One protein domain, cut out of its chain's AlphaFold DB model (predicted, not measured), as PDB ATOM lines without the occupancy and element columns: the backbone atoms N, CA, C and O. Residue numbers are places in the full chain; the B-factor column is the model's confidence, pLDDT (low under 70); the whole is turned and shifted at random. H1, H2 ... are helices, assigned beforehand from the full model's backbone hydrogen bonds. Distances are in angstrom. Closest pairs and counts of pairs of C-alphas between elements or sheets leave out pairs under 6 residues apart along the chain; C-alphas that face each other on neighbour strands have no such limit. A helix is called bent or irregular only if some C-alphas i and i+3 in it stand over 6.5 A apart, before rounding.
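Overview. This is residues 622 to 806 of the 810 residues of an uncharacterized protein of Ruminococcus sp. CAG:254 (UniProt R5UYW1). A flat slab is built round three long helices, H3, H4 and H6, which run by turns opposite ways, while the bent helix H2 packs slantwise on H4 and H6 with its first arm. H1 crosses H3 at residues 713 to 721 of H3; H7 and H8 follow the last residues of H6 at one corner of the slab, the two helices whose centres are farthest from the mean of the C-alphas, while H5 and the second arm of H2 lie near the first residues of H6, towards the other end of its length. The printed part has 185 residues, with eight named helices, H1 to H8 in chain order, and no named strand, an all-helix class. It is only just compact, close to loose, with a radius of gyration of the C-alphas of 18.9 A and spans of 52 by 48 by 24 A.

Arrangement. H1, residues 626 to 638, touches residues 713 to 721 of H3, residues 699 to 722, about perpendicular at 73 degrees; the closest C-alphas, of Ala 632 and Trp 717, are 5.3 A apart. H2, residues 676 to 694, was assigned as one helix by its hydrogen bonds but is bent, C-alphas 683 and 686 being 7.0 A apart; its arms H2a, 676 to 683, and H2b, 686 to 694, stand at a steep tilt of 44 degrees. H2a touches H4, residues 727 to 745, at a steep tilt of 66 degrees (closest C-alphas Gly 681 and Ser 741, 4.1 A). H2a also touches H6, residues 757 to 784, at a steep tilt of 51 degrees, opposite ways, with C-alphas Ser 677 and Ala 770 closest at 4.7 A. H2b and H3 form a helical hairpin and only just touch, with 3 pairs of C-alphas within 8 A, the closest those of Trp 689 and Arg 702, 6.6 A. H3 and H4, also a helical hairpin, touch at a shallow tilt of 15 degrees, opposite ways; C-alphas Ala 712 and Ile 733 are closest, 5.5 A. H4 and H6 are close but not clearly touching, C-alphas Leu 745 and Ile 767 being closest at 6.7 A. H5, residues 748 to 752, touches H6, with C-alphas Pro 749 and Ala 760 closest at 4.7 A. H7, residues 791 to 794, touches H6 only at the corner, and H8, residues 796 to 806, only just touches H7, only at the corner, with 3 pairs. Every O i to N i+4 pair is within hydrogen-bond range in H2a, H2b, H3, H5 and H8, but 7 of 9 in H1, 11 of 15 in H4 and 23 of 24 in H6; H7 is too short for such a pair.

Along the chain. H1 begins at C-alpha 626, (142.122, 87.202, 159.674), and is only just irregular, with C-alphas 627 and 630 7.0 A apart. H3 is 34.1 A long, H4 25.3 A with a kink of 40 degrees near residue 734, and H6 41.3 A, ending at C-alpha 784, (109.443, 96.657, 158.824). H8 ends at C-alpha 806, (97.793, 90.078, 164.862).

Size, cuts and confidence. The C-alphas farthest apart, of His 696 and Thr 797, are 57.3 A apart. The printed part has no cut, and the link from H1 to H2, residues 639 to 675, is long, with short antiparallel pairings of 642 to 643 with 650 to 651 and of 653 to 654 with 668 to 669. The mean pLDDT of the printed part is 85.8; residues 658 to 663, 695 to 697, 784 to 794 and 796 are under 70.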
ATOM      1  N   ASN A 622     140.828  99.787 152.883       86.44
ATOM      2  CA  ASN A 622     140.272  98.591 153.504       86.44
ATOM      3  C   ASN A 622     141.132  97.353 153.223       86.44
ATOM      4  O   ASN A 622     141.589  97.098 152.110       86.44
ATOM      5  N   LYS A 623     141.375  96.566 154.278       86.94
ATOM      6  CA  LYS A 623     142.238  95.379 154.243       86.94
ATOM      7  C   LYS A 623     141.507  94.161 154.777       86.94
ATOM      8  O   LYS A 623     140.875  94.202 155.834       86.94
ATOM      9  N   ILE A 624     141.685  93.037 154.091       88.69
ATOM     10  CA  ILE A 624     141.239  91.732 154.576       88.69
ATOM     11  C   ILE A 624     142.218  91.259 155.651       88.69
ATOM     12  O   ILE A 624     143.399  91.049 155.384       88.69
ATOM     13  N   THR A 625     141.730  91.080 156.877       87.25
ATOM     14  CA  THR A 625     142.540  90.617 158.010       87.25
ATOM     15  C   THR A 625     141.866  89.447 158.711       87.25
ATOM     16  O   THR A 625     140.653  89.425 158.916       87.25
ATOM     17  N   LEU A 626     142.655  88.434 159.083       89.62
ATOM     18  CA  LEU A 626     142.122  87.202 159.674       89.62
ATOM     19  C   LEU A 626     141.507  87.434 161.062       89.62
ATOM     20  O   LEU A 626     140.586  86.720 161.452       89.62
ATOM     21  N   SER A 627     141.951  88.471 161.779       87.81
ATOM     22  CA  SER A 627     141.367  88.892 163.059       87.81
ATOM     23  C   SER A 627     139.886  89.272 162.951       87.81
ATOM     24  O   SER A 627     139.171  89.170 163.944       87.81
ATOM     25  N   ARG A 628     139.401  89.645 161.756       86.94
ATOM     26  CA  ARG A 628     137.995  90.005 161.500       86.94
ATOM     27  C   ARG A 628     137.078  88.801 161.281       86.94
ATOM     28  O   ARG A 628     135.862  88.936 161.394       86.94
ATOM     29  N   LEU A 629     137.626  87.615 161.001       91.19
ATOM     30  CA  LEU A 629     136.835  86.421 160.682       91.19
ATOM     31  C   LEU A 629     135.850  86.018 161.805       91.19
ATOM     32  O   LEU A 629     134.691  85.752 161.485       91.19
ATOM     33  N   PRO A 630     136.227  85.994 163.102       91.06
ATOM     34  CA  PRO A 630     135.284  85.652 164.169       91.06
ATOM     35  C   PRO A 630     134.107  86.628 164.264       91.06
ATOM     36  O   PRO A 630     132.970  86.192 164.438       91.06
ATOM     37  N   ALA A 631     134.361  87.931 164.101       88.94
ATOM     38  CA  ALA A 631     133.321  88.958 164.118       88.94
ATOM     39  C   ALA A 631     132.383  88.829 162.907       88.94
ATOM     40  O   ALA A 631     131.166  88.861 163.077       88.94
ATOM     41  N   ALA A 632     132.934  88.575 161.715       91.38
ATOM     42  CA  ALA A 632     132.148  88.312 160.511       91.38
ATOM     43  C   ALA A 632     131.213  87.103 160.689       91.38
ATOM     44  O   ALA A 632     130.033  87.177 160.355       91.38
ATOM     45  N   ILE A 633     131.713  86.005 161.274       93.19
ATOM     46  CA  ILE A 633     130.895  84.821 161.573       93.19
ATOM     47  C   ILE A 633     129.809  85.161 162.603       93.19
ATOM     48  O   ILE A 633     128.646  84.805 162.407       93.19
ATOM     49  N   ALA A 634     130.167  85.853 163.686       91.94
ATOM     50  CA  ALA A 634     129.228  86.217 164.742       91.94
ATOM     51  C   ALA A 634     128.071  87.071 164.201       91.94
ATOM     52  O   ALA A 634     126.916  86.756 164.471       91.94
ATOM     53  N   VAL A 635     128.366  88.087 163.390       91.00
ATOM     54  CA  VAL A 635     127.357  88.996 162.830       91.00
ATOM     55  C   VAL A 635     126.533  88.308 161.742       91.00
ATOM     56  O   VAL A 635     125.318  88.182 161.879       91.00
ATOM     57  N   TYR A 636     127.173  87.794 160.689       93.94
ATOM     58  CA  TYR A 636     126.449  87.329 159.504       93.94
ATOM     59  C   TYR A 636     125.821  85.939 159.631       93.94
ATOM     60  O   TYR A 636     124.962  85.586 158.824       93.94
ATOM     61  N   PHE A 637     126.194  85.139 160.633       95.69
ATOM     62  CA  PHE A 637     125.559  83.838 160.876       95.69
ATOM     63  C   PHE A 637     124.719  83.828 162.148       95.69
ATOM     64  O   PHE A 637     123.618  83.282 162.122       95.69
ATOM     65  N   PHE A 638     125.198  84.440 163.233       93.62
ATOM     66  CA  PHE A 638     124.559  84.378 164.554       93.62
ATOM     67  C   PHE A 638     123.913  85.696 165.006       93.62
ATOM     68  O   PHE A 638     123.304  85.719 166.076       93.62
ATOM     69  N   GLY A 639     124.000  86.768 164.209       90.00
ATOM     70  CA  GLY A 639     123.337  88.037 164.489       90.00
ATOM     71  C   GLY A 639     121.833  87.836 164.644       90.00
ATOM     72  O   GLY A 639     121.175  87.349 163.729       90.00
ATOM     73  N   GLY A 640     121.299  88.150 165.824       89.38
ATOM     74  CA  GLY A 640     119.885  87.956 166.145       89.38
ATOM     75  C   GLY A 640     118.957  88.973 165.476       89.38
ATOM     76  O   GLY A 640     119.393  89.838 164.724       89.38
ATOM     77  N   LEU A 641     117.671  88.877 165.805       90.81
ATOM     78  CA  LEU A 641     116.654  89.877 165.475       90.81
ATOM     79  C   LEU A 641     116.258  90.629 166.744       90.81
ATOM     80  O   LEU A 641     116.324  90.067 167.842       90.81
ATOM     81  N   ASP A 642     115.831  91.875 166.586       88.62
ATOM     82  CA  ASP A 642     115.169  92.603 167.662       88.62
ATOM     83  C   ASP A 642     113.720  92.126 167.767       88.62
ATOM     84  O   ASP A 642     113.030  91.974 166.754       88.62
ATOM     85  N   GLN A 643     113.273  91.892 168.998       90.19
ATOM     86  CA  GLN A 643     111.892  91.536 169.305       90.19
ATOM     87  C   GLN A 643     111.110  92.805 169.631       90.19
ATOM     88  O   GLN A 643     111.556  93.627 170.430       90.19
ATOM     89  N   LEU A 644     109.953  92.955 168.998       84.75
ATOM     90  CA  LEU A 644     109.040  94.070 169.207       84.75
ATOM     91  C   LEU A 644     107.805  93.588 169.965       84.75
ATOM     92  O   LEU A 644     107.313  92.484 169.731       84.75
ATOM     93  N   ASN A 645     107.257  94.457 170.812       79.56
ATOM     94  CA  ASN A 645     105.987  94.222 171.507       79.56
ATOM     95  C   ASN A 645     104.764  94.567 170.632       79.56
ATOM     96  O   ASN A 645     103.636  94.569 171.125       79.56
ATOM     97  N   ASP A 646     104.987  94.923 169.362       77.94
ATOM     98  CA  ASP A 646     103.975  95.280 168.362       77.94
ATOM     99  C   ASP A 646     104.259  94.562 167.038       77.94
ATOM    100  O   ASP A 646     105.381  94.101 166.805       77.94
ATOM    101  N   PHE A 647     103.266  94.512 166.152       81.00
ATOM    102  CA  PHE A 647     103.434  94.043 164.779       81.00
ATOM    103  C   PHE A 647     104.542  94.856 164.066       81.00
ATOM    104  O   PHE A 647     104.542  96.083 164.167       81.00
ATOM    105  N   PRO A 648     105.519  94.208 163.391       85.44
ATOM    106  CA  PRO A 648     105.547  92.819 162.938       85.44
ATOM    107  C   PRO A 648     106.364  91.877 163.841       85.44
ATOM    108  O   PRO A 648     106.820  90.828 163.389       85.44
ATOM    109  N   PHE A 649     106.548  92.232 165.115       87.81
ATOM    110  CA  PHE A 649     107.210  91.470 166.189       87.81
ATOM    111  C   PHE A 649     108.711  91.227 166.025       87.81
ATOM    112  O   PHE A 649     109.397  90.973 167.014       87.81
ATOM    113  N   LEU A 650     109.236  91.308 164.805       90.00
ATOM    114  CA  LEU A 650     110.644  91.108 164.488       90.00
ATOM    115  C   LEU A 650     111.128  92.220 163.563       90.00
ATOM    116  O   LEU A 650     110.473  92.525 162.567       90.00
ATOM    117  N   ARG A 651     112.308  92.765 163.852       86.25
ATOM    118  CA  ARG A 651     113.027  93.685 162.960       86.25
ATOM    119  C   ARG A 651     114.517  93.348 162.904       86.25
ATOM    120  O   ARG A 651     115.023  92.567 163.717       86.25
ATOM    121  N   THR A 652     115.217  93.931 161.933       87.25
ATOM    122  CA  THR A 652     116.681  93.834 161.847       87.25
ATOM    123  C   THR A 652     117.323  94.415 163.103       87.25
ATOM    124  O   THR A 652     116.779  95.318 163.740       87.25
ATOM    125  N   LYS A 653     118.479  93.870 163.489       85.50
ATOM    126  CA  LYS A 653     119.172  94.280 164.709       85.50
ATOM    127  C   LYS A 653     120.432  95.053 164.364       85.50
ATOM    128  O   LYS A 653     121.250  94.596 163.562       85.50
ATOM    129  N   TYR A 654     120.615  96.196 165.017       82.31
ATOM    130  CA  TYR A 654     121.880  96.916 164.961       82.31
ATOM    131  C   TYR A 654     122.943  96.141 165.747       82.31
ATOM    132  O   TYR A 654     122.769  95.816 166.926       82.31
ATOM    133  N   SER A 655     124.040  95.790 165.079       72.12
ATOM    134  CA  SER A 655     125.091  94.976 165.687       72.12
ATOM    135  C   SER A 655     126.082  95.862 166.436       72.12
ATOM    136  O   SER A 655     126.956  96.464 165.829       72.12
ATOM    137  N   ASN A 656     126.001  95.912 167.766       70.38
ATOM    138  CA  ASN A 656     127.041  96.558 168.567       70.38
ATOM    139  C   ASN A 656     128.330  95.727 168.526       70.38
ATOM    140  O   ASN A 656     128.492  94.756 169.268       70.38
ATOM    141  N   ILE A 657     129.249  96.100 167.639       70.06
ATOM    142  CA  ILE A 657     130.588  95.521 167.583       70.06
ATOM    143  C   ILE A 657     131.436  96.314 168.570       70.06
ATOM    144  O   ILE A 657     131.740  97.480 168.327       70.06
ATOM    145  N   ALA A 658     131.782  95.694 169.703       61.94
ATOM    146  CA  ALA A 658     132.621  96.319 170.720       61.94
ATOM    147  C   ALA A 658     133.903  96.842 170.059       61.94
ATOM    148  O   ALA A 658     134.732  96.060 169.583       61.94
ATOM    149  N   ASN A 659     134.025  98.166 169.993       54.06
ATOM    150  CA  ASN A 659     135.015  98.830 169.166       54.06
ATOM    151  C   ASN A 659     136.415  98.761 169.799       54.06
ATOM    152  O   ASN A 659     136.905  99.718 170.386       54.06
ATOM    153  N   ARG A 660     137.050  97.587 169.734       50.34
ATOM    154  CA  ARG A 660     138.444  97.382 170.166       50.34
ATOM    155  C   ARG A 660     139.402  97.161 168.994       50.34
ATOM    156  O   ARG A 660     140.569  96.865 169.230       50.34
ATOM    157  N   GLN A 661     138.920  97.243 167.746       54.00
ATOM    158  CA  GLN A 661     139.712  96.898 166.556       54.00
ATOM    159  C   GLN A 661     139.440  97.749 165.290       54.00
ATOM    160  O   GLN A 661     140.119  97.477 164.297       54.00
ATOM    161  N   MET A 662     138.481  98.705 165.230       60.88
ATOM    162  CA  MET A 662     138.076  99.244 163.907       60.88
ATOM    163  C   MET A 662     137.255 100.551 163.828       60.88
ATOM    164  O   MET A 662     136.342 100.776 164.609       60.88
ATOM    165  N   TYR A 663     137.442 101.313 162.744       67.56
ATOM    166  CA  TYR A 663     136.391 102.160 162.156       67.56
ATOM    167  C   TYR A 663     135.590 101.300 161.170       67.56
ATOM    168  O   TYR A 663     136.137 100.881 160.153       67.56
ATOM    169  N   LEU A 664     134.344 100.946 161.501       74.88
ATOM    170  CA  LEU A 664     133.492 100.129 160.635       74.88
ATOM    171  C   LEU A 664     132.118 100.757 160.471       74.88
ATOM    172  O   LEU A 664     131.478 101.094 161.465       74.88
ATOM    173  N   TYR A 665     131.645 100.824 159.228       80.00
ATOM    174  CA  TYR A 665     130.253 101.138 158.955       80.00
ATOM    175  C   TYR A 665     129.355  99.978 159.393       80.00
ATOM    176  O   TYR A 665     129.524  98.833 158.953       80.00
ATOM    177  N   VAL A 666     128.416 100.275 160.286       83.88
ATOM    178  CA  VAL A 666     127.471  99.304 160.828       83.88
ATOM    179  C   VAL A 666     126.060  99.825 160.625       83.88
ATOM    180  O   VAL A 666     125.749 100.964 160.945       83.88
ATOM    181  N   GLU A 667     125.207  98.950 160.120       83.31
ATOM    182  CA  GLU A 667     123.784  99.160 159.914       83.31
ATOM    183  C   GLU A 667     123.008  97.952 160.478       83.31
ATOM    184  O   GLU A 667     123.587  96.924 160.859       83.31
ATOM    185  N   GLY A 668     121.678  98.048 160.526       85.06
ATOM    186  CA  GLY A 668     120.821  96.916 160.867       85.06
ATOM    187  C   GLY A 668     120.995  95.763 159.872       85.06
ATOM    188  O   GLY A 668     120.862  95.939 158.663       85.06
ATOM    189  N   THR A 669     121.269  94.556 160.371       88.00
ATOM    190  CA  THR A 669     121.408  93.351 159.536       88.00
ATOM    191  C   THR A 669     120.747  92.138 160.194       88.00
ATOM    192  O   THR A 669     120.133  92.253 161.260       88.00
ATOM    193  N   ILE A 670     120.850  90.974 159.547       90.75
ATOM    194  CA  ILE A 670     120.362  89.689 160.055       90.75
ATOM    195  C   ILE A 670     121.431  88.605 159.917       90.75
ATOM    196  O   ILE A 670     122.134  88.523 158.911       90.75
ATOM    197  N   GLY A 671     121.519  87.725 160.913       93.38
ATOM    198  CA  GLY A 671     122.336  86.522 160.832       93.38
ATOM    199  C   GLY A 671     121.619  85.409 160.071       93.38
ATOM    200  O   GLY A 671     120.427  85.172 160.269       93.38
ATOM    201  N   ALA A 672     122.341  84.657 159.242       95.69
ATOM    202  CA  ALA A 672     121.783  83.581 158.425       95.69
ATOM    203  C   ALA A 672     121.029  82.507 159.235       95.69
ATOM    204  O   ALA A 672     120.066  81.925 158.736       95.69
ATOM    205  N   PHE A 673     121.428  82.241 160.484       96.25
ATOM    206  CA  PHE A 673     120.782  81.244 161.345       96.25
ATOM    207  C   PHE A 673     119.550  81.751 162.097       96.25
ATOM    208  O   PHE A 673     118.886  80.954 162.760       96.25
ATOM    209  N   THR A 674     119.183  83.025 161.942       94.75
ATOM    210  CA  THR A 674     117.850  83.504 162.347       94.75
ATOM    211  C   THR A 674     116.753  82.895 161.482       94.75
ATOM    212  O   THR A 674     115.636  82.710 161.956       94.75
ATOM    213  N   LEU A 675     117.078  82.514 160.240       96.50
ATOM    214  CA  LEU A 675     116.172  81.812 159.340       96.50
ATOM    215  C   LEU A 675     116.096  80.328 159.741       96.50
ATOM    216  O   LEU A 675     117.066  79.584 159.534       96.50
ATOM    217  N   PRO A 676     114.955  79.840 160.273       97.44
ATOM    218  CA  PRO A 676     114.873  78.500 160.850       97.44
ATOM    219  C   PRO A 676     115.223  77.379 159.866       97.44
ATOM    220  O   PRO A 676     115.855  76.389 160.245       97.44
ATOM    221  N   SER A 677     114.853  77.517 158.589       97.44
ATOM    222  CA  SER A 677     115.232  76.545 157.560       97.44
ATOM    223  C   SER A 677     116.740  76.535 157.319       97.44
ATOM    224  O   SER A 677     117.321  75.454 157.233       97.44
ATOM    225  N   VAL A 678     117.415  77.685 157.265       97.25
ATOM    226  CA  VAL A 678     118.873  77.754 157.070       97.25
ATOM    227  C   VAL A 678     119.606  77.126 158.254       97.25
ATOM    228  O   VAL A 678     120.452  76.254 158.040       97.25
ATOM    229  N   LEU A 679     119.210  77.464 159.486       97.44
ATOM    230  CA  LEU A 679     119.744  76.852 160.706       97.44
ATOM    231  C   LEU A 679     119.556  75.329 160.707       97.44
ATOM    232  O   LEU A 679     120.518  74.578 160.871       97.44
ATOM    233  N   LEU A 680     118.335  74.844 160.458       97.50
ATOM    234  CA  LEU A 680     118.061  73.405 160.433       97.50
ATOM    235  C   LEU A 680     118.842  72.694 159.315       97.50
ATOM    236  O   LEU A 680     119.269  71.548 159.482       97.50
ATOM    237  N   GLY A 681     119.048  73.364 158.179       96.19
ATOM    238  CA  GLY A 681     119.875  72.885 157.075       96.19
ATOM    239  C   GLY A 681     121.337  72.716 157.486       96.19
ATOM    240  O   GLY A 681     121.911  71.647 157.264       96.19
ATOM    241  N   ALA A 682     121.911  73.722 158.149       95.06
ATOM    242  CA  ALA A 682     123.271  73.677 158.685       95.06
ATOM    243  C   ALA A 682     123.438  72.556 159.725       95.06
ATOM    244  O   ALA A 682     124.350  71.737 159.607       95.06
ATOM    245  N   LEU A 683     122.498  72.421 160.667       95.69
ATOM    246  CA  LEU A 683     122.494  71.332 161.655       95.69
ATOM    247  C   LEU A 683     122.343  69.942 161.010       95.69
ATOM    248  O   LEU A 683     122.871  68.947 161.507       95.69
ATOM    249  N   SER A 684     121.659  69.858 159.865       94.12
ATOM    250  CA  SER A 684     121.492  68.610 159.110       94.12
ATOM    251  C   SER A 684     122.743  68.203 158.318       94.12
ATOM    252  O   SER A 684     122.861  67.041 157.910       94.12
ATOM    253  N   PHE A 685     123.689  69.120 158.097       92.06
ATOM    254  CA  PHE A 685     124.861  68.897 157.250       92.06
ATOM    255  C   PHE A 685     125.733  67.708 157.709       92.06
ATOM    256  O   PHE A 685     125.959  66.804 156.890       92.06
ATOM    257  N   PRO A 686     126.176  67.603 158.984       91.88
ATOM    258  CA  PRO A 686     127.043  66.503 159.421       91.88
ATOM    259  C   PRO A 686     126.363  65.134 159.296       91.88
ATOM    260  O   PRO A 686     126.992  64.138 158.915       91.88
ATOM    261  N   PHE A 687     125.054  65.084 159.562       90.81
ATOM    262  CA  PHE A 687     124.244  63.876 159.441       90.81
ATOM    263  C   PHE A 687     124.175  63.378 157.989       90.81
ATOM    264  O   PHE A 687     124.471  62.206 157.713       90.81
ATOM    265  N   VAL A 688     123.848  64.269 157.046       88.25
ATOM    266  CA  VAL A 688     123.793  63.945 155.609       88.25
ATOM    267  C   VAL A 688     125.178  63.523 155.103       88.25
ATOM    268  O   VAL A 688     125.308  62.483 154.444       88.25
ATOM    269  N   TRP A 689     126.227  64.262 155.482       88.31
ATOM    270  CA  TRP A 689     127.613  63.983 155.103       88.31
ATOM    271  C   TRP A 689     128.069  62.578 155.505       88.31
ATOM    272  O   TRP A 689     128.537  61.795 154.666       88.31
ATOM    273  N   LYS A 690     127.902  62.225 156.789       87.06
ATOM    274  CA  LYS A 690     128.304  60.921 157.342       87.06
ATOM    275  C   LYS A 690     127.607  59.776 156.613       87.06
ATOM    276  O   LYS A 690     128.219  58.738 156.341       87.06
ATOM    277  N   ARG A 691     126.334  59.958 156.250       83.25
ATOM    278  CA  ARG A 691     125.545  58.923 155.577       83.25
ATOM    279  C   ARG A 691     125.984  58.693 154.135       83.25
ATOM    280  O   ARG A 691     126.028  57.540 153.704       83.25
ATOM    281  N   TRP A 692     126.335  59.752 153.413       80.56
ATOM    282  CA  TRP A 692     126.884  59.649 152.060       80.56
ATOM    283  C   TRP A 692     128.273  59.010 152.044       80.56
ATOM    284  O   TRP A 692     128.513  58.125 151.221       80.56
ATOM    285  N   LYS A 693     129.150  59.375 152.995       81.62
ATOM    286  CA  LYS A 693     130.477  58.750 153.147       81.62
ATOM    287  C   LYS A 693     130.358  57.234 153.338       81.62
ATOM    288  O   LYS A 693     130.998  56.484 152.612       81.62
ATOM    289  N   ARG A 694     129.475  56.782 154.239       72.50
ATOM    290  CA  ARG A 694     129.250  55.350 154.525       72.50
ATOM    291  C   ARG A 694     128.731  54.538 153.337       72.50
ATOM    292  O   ARG A 694     128.960  53.342 153.283       72.50
ATOM    293  N   LYS A 695     128.000  55.155 152.405       67.12
ATOM    294  CA  LYS A 695     127.455  54.456 151.228       67.12
ATOM    295  C   LYS A 695     128.424  54.423 150.038       67.12
ATOM    296  O   LYS A 695     127.998  54.030 148.959       67.12
ATOM    297  N   HIS A 696     129.663  54.912 150.200       61.94
ATOM    298  CA  HIS A 696     130.625  55.161 149.112       61.94
ATOM    299  C   HIS A 696     130.017  55.914 147.910       61.94
ATOM    300  O   HIS A 696     130.533  55.888 146.796       61.94
ATOM    301  N   SER A 697     128.913  56.634 148.131       57.84
ATOM    302  CA  SER A 697     128.122  57.265 147.083       57.84
ATOM    303  C   SER A 697     128.275  58.778 147.170       57.84
ATOM    304  O   SER A 697     127.975  59.366 148.208       57.84
ATOM    305  N   GLY A 698     128.674  59.422 146.071       71.00
ATOM    306  CA  GLY A 698     128.578  60.878 145.937       71.00
ATOM    307  C   GLY A 698     129.740  61.678 146.531       71.00
ATOM    308  O   GLY A 698     129.492  62.670 147.211       71.00
ATOM    309  N   PHE A 699     130.996  61.305 146.242       80.81
ATOM    310  CA  PHE A 699     132.172  62.144 146.542       80.81
ATOM    311  C   PHE A 699     131.999  63.582 146.033       80.81
ATOM    312  O   PHE A 699     132.051  64.512 146.827       80.81
ATOM    313  N   VAL A 700     131.654  63.749 144.751       80.88
ATOM    314  CA  VAL A 700     131.401  65.066 144.133       80.88
ATOM    315  C   VAL A 700     130.324  65.848 144.889       80.88
ATOM    316  O   VAL A 700     130.469  67.042 145.114       80.88
ATOM    317  N   ARG A 701     129.265  65.172 145.358       83.12
ATOM    318  CA  ARG A 701     128.194  65.818 146.131       83.12
ATOM    319  C   ARG A 701     128.706  66.349 147.464       83.12
ATOM    320  O   ARG A 701     128.345  67.447 147.853       83.12
ATOM    321  N   ARG A 702     129.545  65.571 148.153       86.06
ATOM    322  CA  ARG A 702     130.187  66.000 149.399       86.06
ATOM    323  C   ARG A 702     131.086  67.210 149.157       86.06
ATOM    324  O   ARG A 702     130.925  68.201 149.849       86.06
ATOM    325  N   VAL A 703     131.944  67.172 148.136       88.19
ATOM    326  CA  VAL A 703     132.809  68.315 147.792       88.19
ATOM    327  C   VAL A 703     131.981  69.577 147.525       88.19
ATOM    328  O   VAL A 703     132.270  70.607 148.114       88.19
ATOM    329  N   ILE A 704     130.905  69.484 146.736       87.31
ATOM    330  CA  ILE A 704     129.996  70.615 146.473       87.31
ATOM    331  C   ILE A 704     129.432  71.202 147.770       87.31
ATOM    332  O   ILE A 704     129.494  72.410 147.964       87.31
ATOM    333  N   LEU A 705     128.902  70.364 148.668       85.62
ATOM    334  CA  LEU A 705     128.330  70.846 149.929       85.62
ATOM    335  C   LEU A 705     129.389  71.516 150.821       85.62
ATOM    336  O   LEU A 705     129.108  72.557 151.405       85.62
ATOM    337  N   ALA A 706     130.589  70.933 150.921       88.50
ATOM    338  CA  ALA A 706     131.686  71.519 151.692       88.50
ATOM    339  C   ALA A 706     132.125  72.866 151.111       88.50
ATOM    340  O   ALA A 706     132.292  73.819 151.864       88.50
ATOM    341  N   MET A 707     132.255  72.960 149.786       91.69
ATOM    342  CA  MET A 707     132.590  74.221 149.135       91.69
ATOM    343  C   MET A 707     131.525  75.281 149.394       91.69
ATOM    344  O   MET A 707     131.895  76.379 149.760       91.69
ATOM    345  N   ILE A 708     130.226  74.976 149.296       91.25
ATOM    346  CA  ILE A 708     129.195  75.987 149.590       91.25
ATOM    347  C   ILE A 708     129.365  76.554 151.007       91.25
ATOM    348  O   ILE A 708     129.340  77.767 151.178       91.25
ATOM    349  N   ALA A 709     129.582  75.695 152.009       90.75
ATOM    350  CA  ALA A 709     129.773  76.142 153.388       90.75
ATOM    351  C   ALA A 709     131.042  76.999 153.558       90.75
ATOM    352  O   ALA A 709     130.987  78.053 154.183       90.75
ATOM    353  N   VAL A 710     132.169  76.573 152.978       94.25
ATOM    354  CA  VAL A 710     133.447  77.304 153.060       94.25
ATOM    355  C   VAL A 710     133.370  78.642 152.326       94.25
ATOM    356  O   VAL A 710     133.801  79.655 152.864       94.25
ATOM    357  N   LEU A 711     132.803  78.658 151.120       95.50
ATOM    358  CA  LEU A 711     132.700  79.862 150.299       95.50
ATOM    359  C   LEU A 711     131.722  80.878 150.903       95.50
ATOM    360  O   LEU A 711     131.988  82.066 150.813       95.50
ATOM    361  N   ALA A 712     130.648  80.433 151.567       95.44
ATOM    362  CA  ALA A 712     129.742  81.334 152.284       95.44
ATOM    363  C   ALA A 712     130.441  82.040 153.459       95.44
ATOM    364  O   ALA A 712     130.261  83.237 153.654       95.44
ATOM    365  N   VAL A 713     131.274  81.318 154.219       95.88
ATOM    366  CA  VAL A 713     132.082  81.911 155.301       95.88
ATOM    367  C   VAL A 713     133.165  82.834 154.741       95.88
ATOM    368  O   VAL A 713     133.392  83.911 155.284       95.88
ATOM    369  N   ALA A 714     133.822  82.431 153.651       95.19
ATOM    370  CA  ALA A 714     134.837  83.248 152.996       95.19
ATOM    371  C   ALA A 714     134.247  84.562 152.468       95.19
ATOM    372  O   ALA A 714     134.841  85.611 152.686       95.19
ATOM    373  N   LEU A 715     133.070  84.519 151.838       94.50
ATOM    374  CA  LEU A 715     132.409  85.721 151.338       94.50
ATOM    375  C   LEU A 715     131.979  86.646 152.479       94.50
ATOM    376  O   LEU A 715     132.311  87.824 152.453       94.50
ATOM    377  N   ALA A 716     131.374  86.090 153.537       94.50
ATOM    378  CA  ALA A 716     131.019  86.849 154.735       94.50
ATOM    379  C   ALA A 716     132.221  87.587 155.342       94.50
ATOM    380  O   ALA A 716     132.105  88.721 155.797       94.50
ATOM    381  N   TRP A 717     133.389  86.943 155.347       93.31
ATOM    382  CA  TRP A 717     134.627  87.539 155.838       93.31
ATOM    383  C   TRP A 717     135.153  88.654 154.929       93.31
ATOM    384  O   TRP A 717     135.605  89.683 155.439       93.31
ATOM    385  N   VAL A 718     135.083  88.468 153.608       92.19
ATOM    386  CA  VAL A 718     135.477  89.487 152.626       92.19
ATOM    387  C   VAL A 718     134.577  90.714 152.743       92.19
ATOM    388  O   VAL A 718     135.101  91.806 152.940       92.19
ATOM    389  N   ASP A 719     133.254  90.543 152.718       91.00
ATOM    390  CA  ASP A 719     132.307  91.665 152.785       91.00
ATOM    391  C   ASP A 719     132.439  92.427 154.113       91.00
ATOM    392  O   ASP A 719     132.561  93.655 154.123       91.00
ATOM    393  N   PHE A 720     132.552  91.704 155.236       90.25
ATOM    394  CA  PHE A 720     132.808  92.310 156.546       90.25
ATOM    395  C   PHE A 720     134.099  93.138 156.568       90.25
ATOM    396  O   PHE A 720     134.168  94.178 157.219       90.25
ATOM    397  N   SER A 721     135.147  92.665 155.889       88.31
ATOM    398  CA  SER A 721     136.456  93.322 155.904       88.31
ATOM    399  C   SER A 721     136.559  94.496 154.934       88.31
ATOM    400  O   SER A 721     137.341  95.405 155.198       88.31
ATOM    401  N   MET A 722     135.832  94.456 153.819       86.50
ATOM    402  CA  MET A 722     135.976  95.427 152.732       86.50
ATOM    403  C   MET A 722     134.926  96.535 152.754       86.50
ATOM    404  O   MET A 722     135.179  97.589 152.178       86.50
ATOM    405  N   ALA A 723     133.773  96.304 153.386       82.25
ATOM    406  CA  ALA A 723     132.661  97.248 153.339       82.25
ATOM    407  C   ALA A 723     131.879  97.400 154.652       82.25
ATOM    408  O   ALA A 723     131.237  98.423 154.867       82.25
ATOM    409  N   GLY A 724     131.916  96.399 155.534       86.19
ATOM    410  CA  GLY A 724     131.298  96.474 156.855       86.19
ATOM    411  C   GLY A 724     130.030  95.666 157.012       86.19
ATOM    412  O   GLY A 724     129.945  94.553 156.493       86.19
ATOM    413  N   VAL A 725     129.093  96.170 157.817       88.06
ATOM    414  CA  VAL A 725     127.889  95.439 158.230       88.06
ATOM    415  C   VAL A 725     126.647  96.138 157.725       88.06
ATOM    416  O   VAL A 725     126.291  97.199 158.216       88.06
ATOM    417  N   THR A 726     125.956  95.503 156.781       87.12
ATOM    418  CA  THR A 726     124.656  95.962 156.279       87.12
ATOM    419  C   THR A 726     123.768  94.767 155.946       87.12
ATOM    420  O   THR A 726     124.247  93.632 155.815       87.12
ATOM    421  N   LEU A 727     122.461  94.991 155.790       86.81
ATOM    422  CA  LEU A 727     121.552  93.956 155.286       86.81
ATOM    423  C   LEU A 727     121.937  93.508 153.864       86.81
ATOM    424  O   LEU A 727     121.832  92.325 153.546       86.81
ATOM    425  N   ARG A 728     122.445  94.431 153.035       87.88
ATOM    426  CA  ARG A 728     122.831  94.196 151.633       87.88
ATOM    427  C   ARG A 728     123.869  93.077 151.497       87.88
ATOM    428  O   ARG A 728     123.721  92.220 150.632       87.88
ATOM    429  N   TYR A 729     124.864  93.036 152.383       89.94
ATOM    430  CA  TYR A 729     125.904  91.996 152.381       89.94
ATOM    431  C   TYR A 729     125.435  90.667 152.986       89.94
ATOM    432  O   TYR A 729     125.921  89.601 152.613       89.94
ATOM    433  N   ALA A 730     124.419  90.674 153.859       91.25
ATOM    434  CA  ALA A 730     123.800  89.423 154.296       91.25
ATOM    435  C   ALA A 730     123.155  88.674 153.111       91.25
ATOM    436  O   ALA A 730     123.179  87.440 153.076       91.25
ATOM    437  N   LEU A 731     122.644  89.393 152.100       91.50
ATOM    438  CA  LEU A 731     122.074  88.797 150.879       91.50
ATOM    439  C   LEU A 731     123.103  87.968 150.101       91.50
ATOM    440  O   LEU A 731     122.771  86.885 149.608       91.50
ATOM    441  N   ASP A 732     124.360  88.421 150.067       92.56
ATOM    442  CA  ASP A 732     125.472  87.722 149.415       92.56
ATOM    443  C   ASP A 732     125.737  86.340 150.051       92.56
ATOM    444  O   ASP A 732     126.240  85.417 149.408       92.56
ATOM    445  N   ILE A 733     125.313  86.129 151.296       94.75
ATOM    446  CA  ILE A 733     125.478  84.872 152.036       94.75
ATOM    447  C   ILE A 733     124.197  84.028 151.954       94.75
ATOM    448  O   ILE A 733     124.227  82.823 151.668       94.75
ATOM    449  N   LEU A 734     123.045  84.663 152.168       94.81
ATOM    450  CA  LEU A 734     121.722  84.039 152.183       94.81
ATOM    451  C   LEU A 734     121.349  83.384 150.844       94.81
ATOM    452  O   LEU A 734     120.760  82.293 150.822       94.81
ATOM    453  N   VAL A 735     121.758  83.997 149.727       93.75
ATOM    454  CA  VAL A 735     121.486  83.527 148.360       93.75
ATOM    455  C   VAL A 735     121.852  82.053 148.158       93.75
ATOM    456  O   VAL A 735     121.033  81.273 147.667       93.75
ATOM    457  N   ILE A 736     123.042  81.618 148.590       94.81
ATOM    458  CA  ILE A 736     123.498  80.237 148.382       94.81
ATOM    459  C   ILE A 736     123.086  79.305 149.528       94.81
ATOM    460  O   ILE A 736     122.821  78.117 149.304       94.81
ATOM    461  N   LEU A 737     123.004  79.827 150.759       96.50
ATOM    462  CA  LEU A 737     122.634  79.040 151.935       96.50
ATOM    463  C   LEU A 737     121.173  78.583 151.880       96.50
ATOM    464  O   LEU A 737     120.871  77.462 152.297       96.50
ATOM    465  N   SER A 738     120.281  79.391 151.303       95.88
ATOM    466  CA  SER A 738     118.877  79.025 151.073       95.88
ATOM    467  C   SER A 738     118.738  77.811 150.134       95.88
ATOM    468  O   SER A 738     118.004  76.857 150.432       95.88
ATOM    469  N   VAL A 739     119.520  77.776 149.046       96.00
ATOM    470  CA  VAL A 739     119.605  76.634 148.120       96.00
ATOM    471  C   VAL A 739     120.182  75.413 148.833       96.00
ATOM    472  O   VAL A 739     119.594  74.327 148.780       96.00
ATOM    473  N   LEU A 740     121.312  75.579 149.530       94.62
ATOM    474  CA  LEU A 740     121.976  74.503 150.270       94.62
ATOM    475  C   LEU A 740     121.032  73.858 151.284       94.62
ATOM    476  O   LEU A 740     120.862  72.634 151.280       94.62
ATOM    477  N   SER A 741     120.406  74.678 152.128       96.75
ATOM    478  CA  SER A 741     119.490  74.221 153.165       96.75
ATOM    479  C   SER A 741     118.330  73.433 152.563       96.75
ATOM    480  O   SER A 741     118.095  72.289 152.956       96.75
ATOM    481  N   THR A 742     117.676  73.970 151.529       96.69
ATOM    482  CA  THR A 742     116.557  73.293 150.862       96.69
ATOM    483  C   THR A 742     116.953  71.894 150.385       96.69
ATOM    484  O   THR A 742     116.255  70.910 150.644       96.69
ATOM    485  N   ILE A 743     118.119  71.759 149.746       94.50
ATOM    486  CA  ILE A 743     118.604  70.465 149.251       94.50
ATOM    487  C   ILE A 743     118.989  69.505 150.380       94.50
ATOM    488  O   ILE A 743     118.768  68.296 150.244       94.50
ATOM    489  N   LEU A 744     119.552  69.992 151.486       94.62
ATOM    490  CA  LEU A 744     119.861  69.162 152.653       94.62
ATOM    491  C   LEU A 744     118.580  68.650 153.316       94.62
ATOM    492  O   LEU A 744     118.409  67.436 153.472       94.62
ATOM    493  N   LEU A 745     117.646  69.550 153.628       96.75
ATOM    494  CA  LEU A 745     116.406  69.236 154.334       96.75
ATOM    495  C   LEU A 745     115.531  68.248 153.554       96.75
ATOM    496  O   LEU A 745     115.050  67.267 154.122       96.75
ATOM    497  N   LEU A 746     115.404  68.402 152.231       95.19
ATOM    498  CA  LEU A 746     114.618  67.478 151.399       95.19
ATOM    499  C   LEU A 746     115.140  66.031 151.406       95.19
ATOM    500  O   LEU A 746     114.420  65.104 151.016       95.19
ATOM    501  N   GLN A 747     116.381  65.807 151.834       91.69
ATOM    502  CA  GLN A 747     116.971  64.475 151.914       91.69
ATOM    503  C   GLN A 747     116.798  63.818 153.278       91.69
ATOM    504  O   GLN A 747     116.686  62.587 153.333       91.69
ATOM    505  N   VAL A 748     116.745  64.610 154.351       93.06
ATOM    506  CA  VAL A 748     116.704  64.135 155.742       93.06
ATOM    507  C   VAL A 748     115.617  63.071 155.968       93.06
ATOM    508  O   VAL A 748     115.979  61.979 156.422       93.06
ATOM    509  N   PRO A 749     114.344  63.255 155.550       92.38
ATOM    510  CA  PRO A 749     113.308  62.239 155.758       92.38
ATOM    511  C   PRO A 749     113.636  60.889 155.118       92.38
ATOM    512  O   PRO A 749     113.391  59.829 155.696       92.38
ATOM    513  N   SER A 750     114.229  60.906 153.919       88.88
ATOM    514  CA  SER A 750     114.597  59.682 153.200       88.88
ATOM    515  C   SER A 750     115.741  58.928 153.883       88.88
ATOM    516  O   SER A 750     115.781  57.697 153.844       88.88
ATOM    517  N   LEU A 751     116.657  59.659 154.528       88.62
ATOM    518  CA  LEU A 751     117.770  59.085 155.274       88.62
ATOM    519  C   LEU A 751     117.293  58.533 156.622       88.62
ATOM    520  O   LEU A 751     117.644  57.404 156.965       88.62
ATOM    521  N   LEU A 752     116.438  59.266 157.340       90.19
ATOM    522  CA  LEU A 752     115.865  58.837 158.621       90.19
ATOM    523  C   LEU A 752     114.917  57.646 158.479       90.19
ATOM    524  O   LEU A 752     114.898  56.777 159.348       90.19
ATOM    525  N   LYS A 753     114.204  57.532 157.352       88.31
ATOM    526  CA  LYS A 753     113.335  56.380 157.071       88.31
ATOM    527  C   LYS A 753     114.098  55.050 157.053       88.31
ATOM    528  O   LYS A 753     113.484  54.017 157.283       88.31
ATOM    529  N   THR A 754     115.415  55.066 156.809       85.06
ATOM    530  CA  THR A 754     116.251  53.850 156.907       85.06
ATOM    531  C   THR A 754     116.480  53.366 158.340       85.06
ATOM    532  O   THR A 754     116.961  52.253 158.502       85.06
ATOM    533  N   TYR A 755     116.140  54.179 159.344       84.50
ATOM    534  CA  TYR A 755     116.240  53.849 160.764       84.50
ATOM    535  C   TYR A 755     114.849  53.635 161.369       84.50
ATOM    536  O   TYR A 755     114.515  52.530 161.777       84.50
ATOM    537  N   HIS A 756     114.008  54.679 161.366       90.06
ATOM    538  CA  HIS A 756     112.676  54.641 161.971       90.06
ATOM    539  C   HIS A 756     111.657  55.434 161.144       90.06
ATOM    540  O   HIS A 756     111.823  56.625 160.861       90.06
ATOM    541  N   ALA A 757     110.547  54.787 160.782       88.44
ATOM    542  CA  ALA A 757     109.486  55.405 159.987       88.44
ATOM    543  C   ALA A 757     108.708  56.500 160.748       88.44
ATOM    544  O   ALA A 757     108.171  57.420 160.128       88.44
ATOM    545  N   SER A 758     108.626  56.419 162.080       90.50
ATOM    546  CA  SER A 758     108.061  57.474 162.934       90.50
ATOM    547  C   SER A 758     108.920  58.738 162.892       90.50
ATOM    548  O   SER A 758     108.406  59.802 162.557       90.50
ATOM    549  N   LEU A 759     110.228  58.604 163.120       90.88
ATOM    550  CA  LEU A 759     111.180  59.716 163.121       90.88
ATOM    551  C   LEU A 759     111.232  60.429 161.765       90.88
ATOM    552  O   LEU A 759     111.232  61.655 161.713       90.88
ATOM    553  N   ALA A 760     111.171  59.682 160.657       90.31
ATOM    554  CA  ALA A 760     111.048  60.276 159.327       90.31
ATOM    555  C   ALA A 760     109.789  61.152 159.193       90.31
ATOM    556  O   ALA A 760     109.881  62.278 158.712       90.31
ATOM    557  N   ARG A 761     108.624  60.683 159.664       89.88
ATOM    558  CA  ARG A 761     107.368  61.460 159.617       89.88
ATOM    559  C   ARG A 761     107.409  62.706 160.501       89.88
ATOM    560  O   ARG A 761     106.854  63.730 160.116       89.88
ATOM    561  N   VAL A 762     108.051  62.630 161.667       93.19
ATOM    562  CA  VAL A 762     108.258  63.797 162.540       93.19
ATOM    563  C   VAL A 762     109.190  64.801 161.864       93.19
ATOM    564  O   VAL A 762     108.849  65.977 161.789       93.19
ATOM    565  N   SER A 763     110.297  64.333 161.275       94.69
ATOM    566  CA  SER A 763     111.238  65.199 160.556       94.69
ATOM    567  C   SER A 763     110.572  65.968 159.415       94.69
ATOM    568  O   SER A 763     110.856  67.145 159.243       94.69
ATOM    569  N   GLU A 764     109.629  65.357 158.683       94.25
ATOM    570  CA  GLU A 764     108.887  66.052 157.622       94.25
ATOM    571  C   GLU A 764     108.097  67.247 158.182       94.25
ATOM    572  O   GLU A 764     108.111  68.318 157.586       94.25
ATOM    573  N   LYS A 765     107.468  67.110 159.355       93.69
ATOM    574  CA  LYS A 765     106.724  68.208 159.990       93.69
ATOM    575  C   LYS A 765     107.639  69.300 160.541       93.69
ATOM    576  O   LYS A 765     107.340  70.471 160.350       93.69
ATOM    577  N   VAL A 766     108.747  68.926 161.186       96.75
ATOM    578  CA  VAL A 766     109.735  69.884 161.721       96.75
ATOM    579  C   VAL A 766     110.354  70.703 160.589       96.75
ATOM    580  O   VAL A 766     110.451  71.919 160.687       96.75
ATOM    581  N   ILE A 767     110.701  70.052 159.475       97.75
ATOM    582  CA  ILE A 767     111.233  70.725 158.285       97.75
ATOM    583  C   ILE A 767     110.203  71.687 157.693       97.75
ATOM    584  O   ILE A 767     110.552  72.813 157.358       97.75
ATOM    585  N   ALA A 768     108.940  71.265 157.577       96.62
ATOM    586  CA  ALA A 768     107.878  72.140 157.093       96.62
ATOM    587  C   ALA A 768     107.685  73.363 158.001       96.62
ATOM    588  O   ALA A 768     107.595  74.475 157.493       96.62
ATOM    589  N   ALA A 769     107.679  73.168 159.324       96.94
ATOM    590  CA  ALA A 769     107.584  74.261 160.288       96.94
ATOM    591  C   ALA A 769     108.772  75.227 160.168       96.94
ATOM    592  O   ALA A 769     108.565  76.432 160.157       96.94
ATOM    593  N   ALA A 770     109.994  74.717 159.986       98.19
ATOM    594  CA  ALA A 770     111.174  75.552 159.771       98.19
ATOM    595  C   ALA A 770     111.113  76.340 158.447       98.19
ATOM    596  O   ALA A 770     111.481  77.509 158.410       98.19
ATOM    597  N   MET A 771     110.621  75.728 157.362       98.06
ATOM    598  CA  MET A 771     110.424  76.407 156.071       98.06
ATOM    599  C   MET A 771     109.369  77.514 156.160       98.06
ATOM    600  O   MET A 771     109.602  78.609 155.660       98.06
ATOM    601  N   VAL A 772     108.239  77.250 156.822       96.81
ATOM    602  CA  VAL A 772     107.206  78.267 157.078       96.81
ATOM    603  C   VAL A 772     107.748  79.363 157.996       96.81
ATOM    604  O   VAL A 772     107.568  80.535 157.700       96.81
ATOM    605  N   GLY A 773     108.480  78.998 159.052       96.69
ATOM    606  CA  GLY A 773     109.117  79.946 159.964       96.69
ATOM    607  C   GLY A 773     110.075  80.900 159.251       96.69
ATOM    608  O   GLY A 773     110.026  82.092 159.509       96.69
ATOM    609  N   THR A 774     110.875  80.417 158.293       97.12
ATOM    610  CA  THR A 774     111.720  81.291 157.458       97.12
ATOM    611  C   THR A 774     110.890  82.286 156.655       97.12
ATOM    612  O   THR A 774     111.243  83.456 156.605       97.12
ATOM    613  N   VAL A 775     109.784  81.843 156.047       96.06
ATOM    614  CA  VAL A 775     108.895  82.743 155.294       96.06
ATOM    615  C   VAL A 775     108.303  83.810 156.213       96.06
ATOM    616  O   VAL A 775     108.300  84.975 155.839       96.06
ATOM    617  N   VAL A 776     107.866  83.434 157.419       93.00
ATOM    618  CA  VAL A 776     107.318  84.372 158.413       93.00
ATOM    619  C   VAL A 776     108.375  85.372 158.877       93.00
ATOM    620  O   VAL A 776     108.112  86.566 158.855       93.00
ATOM    621  N   VAL A 777     109.583  84.917 159.227       93.38
ATOM    622  CA  VAL A 777     110.683  85.803 159.642       93.38
ATOM    623  C   VAL A 777     111.028  86.802 158.537       93.38
ATOM    624  O   VAL A 777     111.097  88.001 158.802       93.38
ATOM    625  N   CYS A 778     111.196  86.335 157.295       91.62
ATOM    626  CA  CYS A 778     111.462  87.223 156.165       91.62
ATOM    627  C   CYS A 778     110.302  88.191 155.918       91.62
ATOM    628  O   CYS A 778     110.558  89.351 155.627       91.62
ATOM    629  N   LEU A 779     109.049  87.747 156.053       88.31
ATOM    630  CA  LEU A 779     107.885  88.618 155.916       88.31
ATOM    631  C   LEU A 779     107.897  89.721 156.986       88.31
ATOM    632  O   LEU A 779     107.758  90.882 156.633       88.31
ATOM    633  N   CYS A 780     108.139  89.396 158.259       87.06
ATOM    634  CA  CYS A 780     108.223  90.395 159.331       87.06
ATOM    635  C   CYS A 780     109.294  91.458 159.052       87.06
ATOM    636  O   CYS A 780     109.019  92.653 159.149       87.06
ATOM    637  N   ILE A 781     110.492  91.019 158.650       85.44
ATOM    638  CA  ILE A 781     111.594  91.920 158.293       85.44
ATOM    639  C   ILE A 781     111.200  92.795 157.109       85.44
ATOM    640  O   ILE A 781     111.407  93.998 157.157       85.44
ATOM    641  N   LEU A 782     110.625  92.194 156.068       82.88
ATOM    642  CA  LEU A 782     110.237  92.887 154.849       82.88
ATOM    643  C   LEU A 782     109.149  93.936 155.100       82.88
ATOM    644  O   LEU A 782     109.149  94.976 154.462       82.88
ATOM    645  N   ILE A 783     108.225  93.726 156.029       76.38
ATOM    646  CA  ILE A 783     107.226  94.767 156.285       76.38
ATOM    647  C   ILE A 783     107.838  95.925 157.093       76.38
ATOM    648  O   ILE A 783     107.456  97.072 156.894       76.38
ATOM    649  N   ALA A 784     108.800  95.645 157.980       69.00
ATOM    650  CA  ALA A 784     109.443  96.657 158.824       69.00
ATOM    651  C   ALA A 784     110.650  97.367 158.184       69.00
ATOM    652  O   ALA A 784     111.148  98.328 158.768       69.00
ATOM    653  N   SER A 785     111.170  96.889 157.049       64.81
ATOM    654  CA  SER A 785     112.393  97.413 156.431       64.81
ATOM    655  C   SER A 785     112.119  98.283 155.201       64.81
ATOM    656  O   SER A 785     111.192  98.020 154.436       64.81
ATOM    657  N   GLY A 786     112.961  99.300 154.993       58.94
ATOM    658  CA  GLY A 786     112.912 100.220 153.849       58.94
ATOM    659  C   GLY A 786     112.575 101.658 154.253       58.94
ATOM    660  O   GLY A 786     111.735 101.883 155.120       58.94
ATOM    661  N   GLU A 787     113.242 102.633 153.630       52.94
ATOM    662  CA  GLU A 787     113.041 104.059 153.929       52.94
ATOM    663  C   GLU A 787     111.951 104.699 153.058       52.94
ATOM    664  O   GLU A 787     111.114 105.427 153.587       52.94
ATOM    665  N   SER A 788     111.900 104.415 151.750       48.75
ATOM    666  CA  SER A 788     111.012 105.110 150.798       48.75
ATOM    667  C   SER A 788     109.891 104.253 150.195       48.75
ATOM    668  O   SER A 788     108.860 104.802 149.828       48.75
ATOM    669  N   VAL A 789     110.049 102.923 150.126       53.03
ATOM    670  CA  VAL A 789     109.081 101.993 149.488       53.03
ATOM    671  C   VAL A 789     108.751 100.810 150.406       53.03
ATOM    672  O   VAL A 789     108.462  99.702 149.956       53.03
ATOM    673  N   SER A 790     108.827 101.009 151.724       63.88
ATOM    674  CA  SER A 790     108.391  99.976 152.662       63.88
ATOM    675  C   SER A 790     106.919  99.637 152.405       63.88
ATOM    676  O   SER A 790     106.100 100.516 152.123       63.88
ATOM    677  N   LEU A 791     106.560  98.354 152.515       63.69
ATOM    678  CA  LEU A 791     105.197  97.884 152.233       63.69
ATOM    679  C   LEU A 791     104.134  98.649 153.046       63.69
ATOM    680  O   LEU A 791     103.017  98.824 152.576       63.69
ATOM    681  N   PHE A 792     104.483  99.136 154.243       66.31
ATOM    682  CA  PHE A 792     103.576  99.944 155.059       66.31
ATOM    683  C   PHE A 792     103.390 101.382 154.549       66.31
ATOM    684  O   PHE A 792     102.327 101.941 154.780       66.31
ATOM    685  N   LYS A 793     104.383 101.983 153.874       67.12
ATOM    686  CA  LYS A 793     104.234 103.300 153.230       67.12
ATOM    687  C   LYS A 793     103.446 103.192 151.929       67.12
ATOM    688  O   LYS A 793     102.640 104.062 151.644       67.12
ATOM    689  N   ALA A 794     103.662 102.111 151.175       66.56
ATOM    690  CA  ALA A 794     102.968 101.862 149.911       66.56
ATOM    691  C   ALA A 794     101.526 101.357 150.098       66.56
ATOM    692  O   ALA A 794     100.653 101.698 149.310       66.56
ATOM    693  N   HIS A 795     101.270 100.536 151.128       71.06
ATOM    694  CA  HIS A 795      99.953  99.943 151.417       71.06
ATOM    695  C   HIS A 795      99.574 100.046 152.911       71.06
ATOM    696  O   HIS A 795      99.407  99.025 153.594       71.06
ATOM    697  N   PRO A 796      99.422 101.263 153.454       69.00
ATOM    698  CA  PRO A 796      99.166 101.512 154.878       69.00
ATOM    699  C   PRO A 796      97.857 100.892 155.384       69.00
ATOM    700  O   PRO A 796      97.813 100.357 156.492       69.00
ATOM    701  N   THR A 797      96.817 100.837 154.551       71.25
ATOM    702  CA  THR A 797      95.554 100.149 154.876       71.25
ATOM    703  C   THR A 797      95.762  98.651 155.115       71.25
ATOM    704  O   THR A 797      95.207  98.077 156.057       71.25
ATOM    705  N   ILE A 798      96.608  98.000 154.304       73.62
ATOM    706  CA  ILE A 798      96.965  96.583 154.488       73.62
ATOM    707  C   ILE A 798      97.753  96.409 155.788       73.62
ATOM    708  O   ILE A 798      97.490  95.469 156.541       73.62
ATOM    709  N   TRP A 799      98.684  97.323 156.078       75.31
ATOM    710  CA  TRP A 799      99.456  97.322 157.319       75.31
ATOM    711  C   TRP A 799      98.562  97.411 158.560       75.31
ATOM    712  O   TRP A 799      98.670  96.564 159.450       75.31
ATOM    713  N   ASN A 800      97.647  98.382 158.601       73.44
ATOM    714  CA  ASN A 800      96.734  98.554 159.728       73.44
ATOM    715  C   ASN A 800      95.802  97.343 159.880       73.44
ATOM    716  O   ASN A 800      95.671  96.809 160.980       73.44
ATOM    717  N   THR A 801      95.286  96.803 158.770       75.88
ATOM    718  CA  THR A 801      94.502  95.555 158.776       75.88
ATOM    719  C   THR A 801      95.300  94.389 159.376       75.88
ATOM    720  O   THR A 801      94.776  93.598 160.160       75.88
ATOM    721  N   TRP A 802      96.583  94.243 159.031       80.88
ATOM    722  CA  TRP A 802      97.436  93.191 159.596       80.88
ATOM    723  C   TRP A 802      97.712  93.412 161.080       80.88
ATOM    724  O   TRP A 802      97.649  92.455 161.853       80.88
ATOM    725  N   LYS A 803      97.954  94.658 161.494       78.81
ATOM    726  CA  LYS A 803      98.106  95.016 162.904       78.81
ATOM    727  C   LYS A 803      96.864  94.616 163.706       78.81
ATOM    728  O   LYS A 803      97.016  93.936 164.712       78.81
ATOM    729  N   GLU A 804      95.657  94.902 163.218       75.25
ATOM    730  CA  GLU A 804      94.399  94.480 163.862       75.25
ATOM    731  C   GLU A 804      94.225  92.954 163.920       75.25
ATOM    732  O   GLU A 804      93.726  92.404 164.906       75.25
ATOM    733  N   ILE A 805      94.648  92.235 162.874       82.50
ATOM    734  CA  ILE A 805      94.602  90.767 162.861       82.50
ATOM    735  C   ILE A 805      95.526  90.197 163.940       82.50
ATOM    736  O   ILE A 805      95.127  89.276 164.655       82.50
ATOM    737  N   PHE A 806      96.755  90.702 164.044       85.19
ATOM    738  CA  PHE A 806      97.793  90.078 164.862       85.19
ATOM    739  C   PHE A 806      97.926  90.650 166.274       85.19
ATOM    740  O   PHE A 806      98.422  89.926 167.129       85.19
TER     741      PHE A 806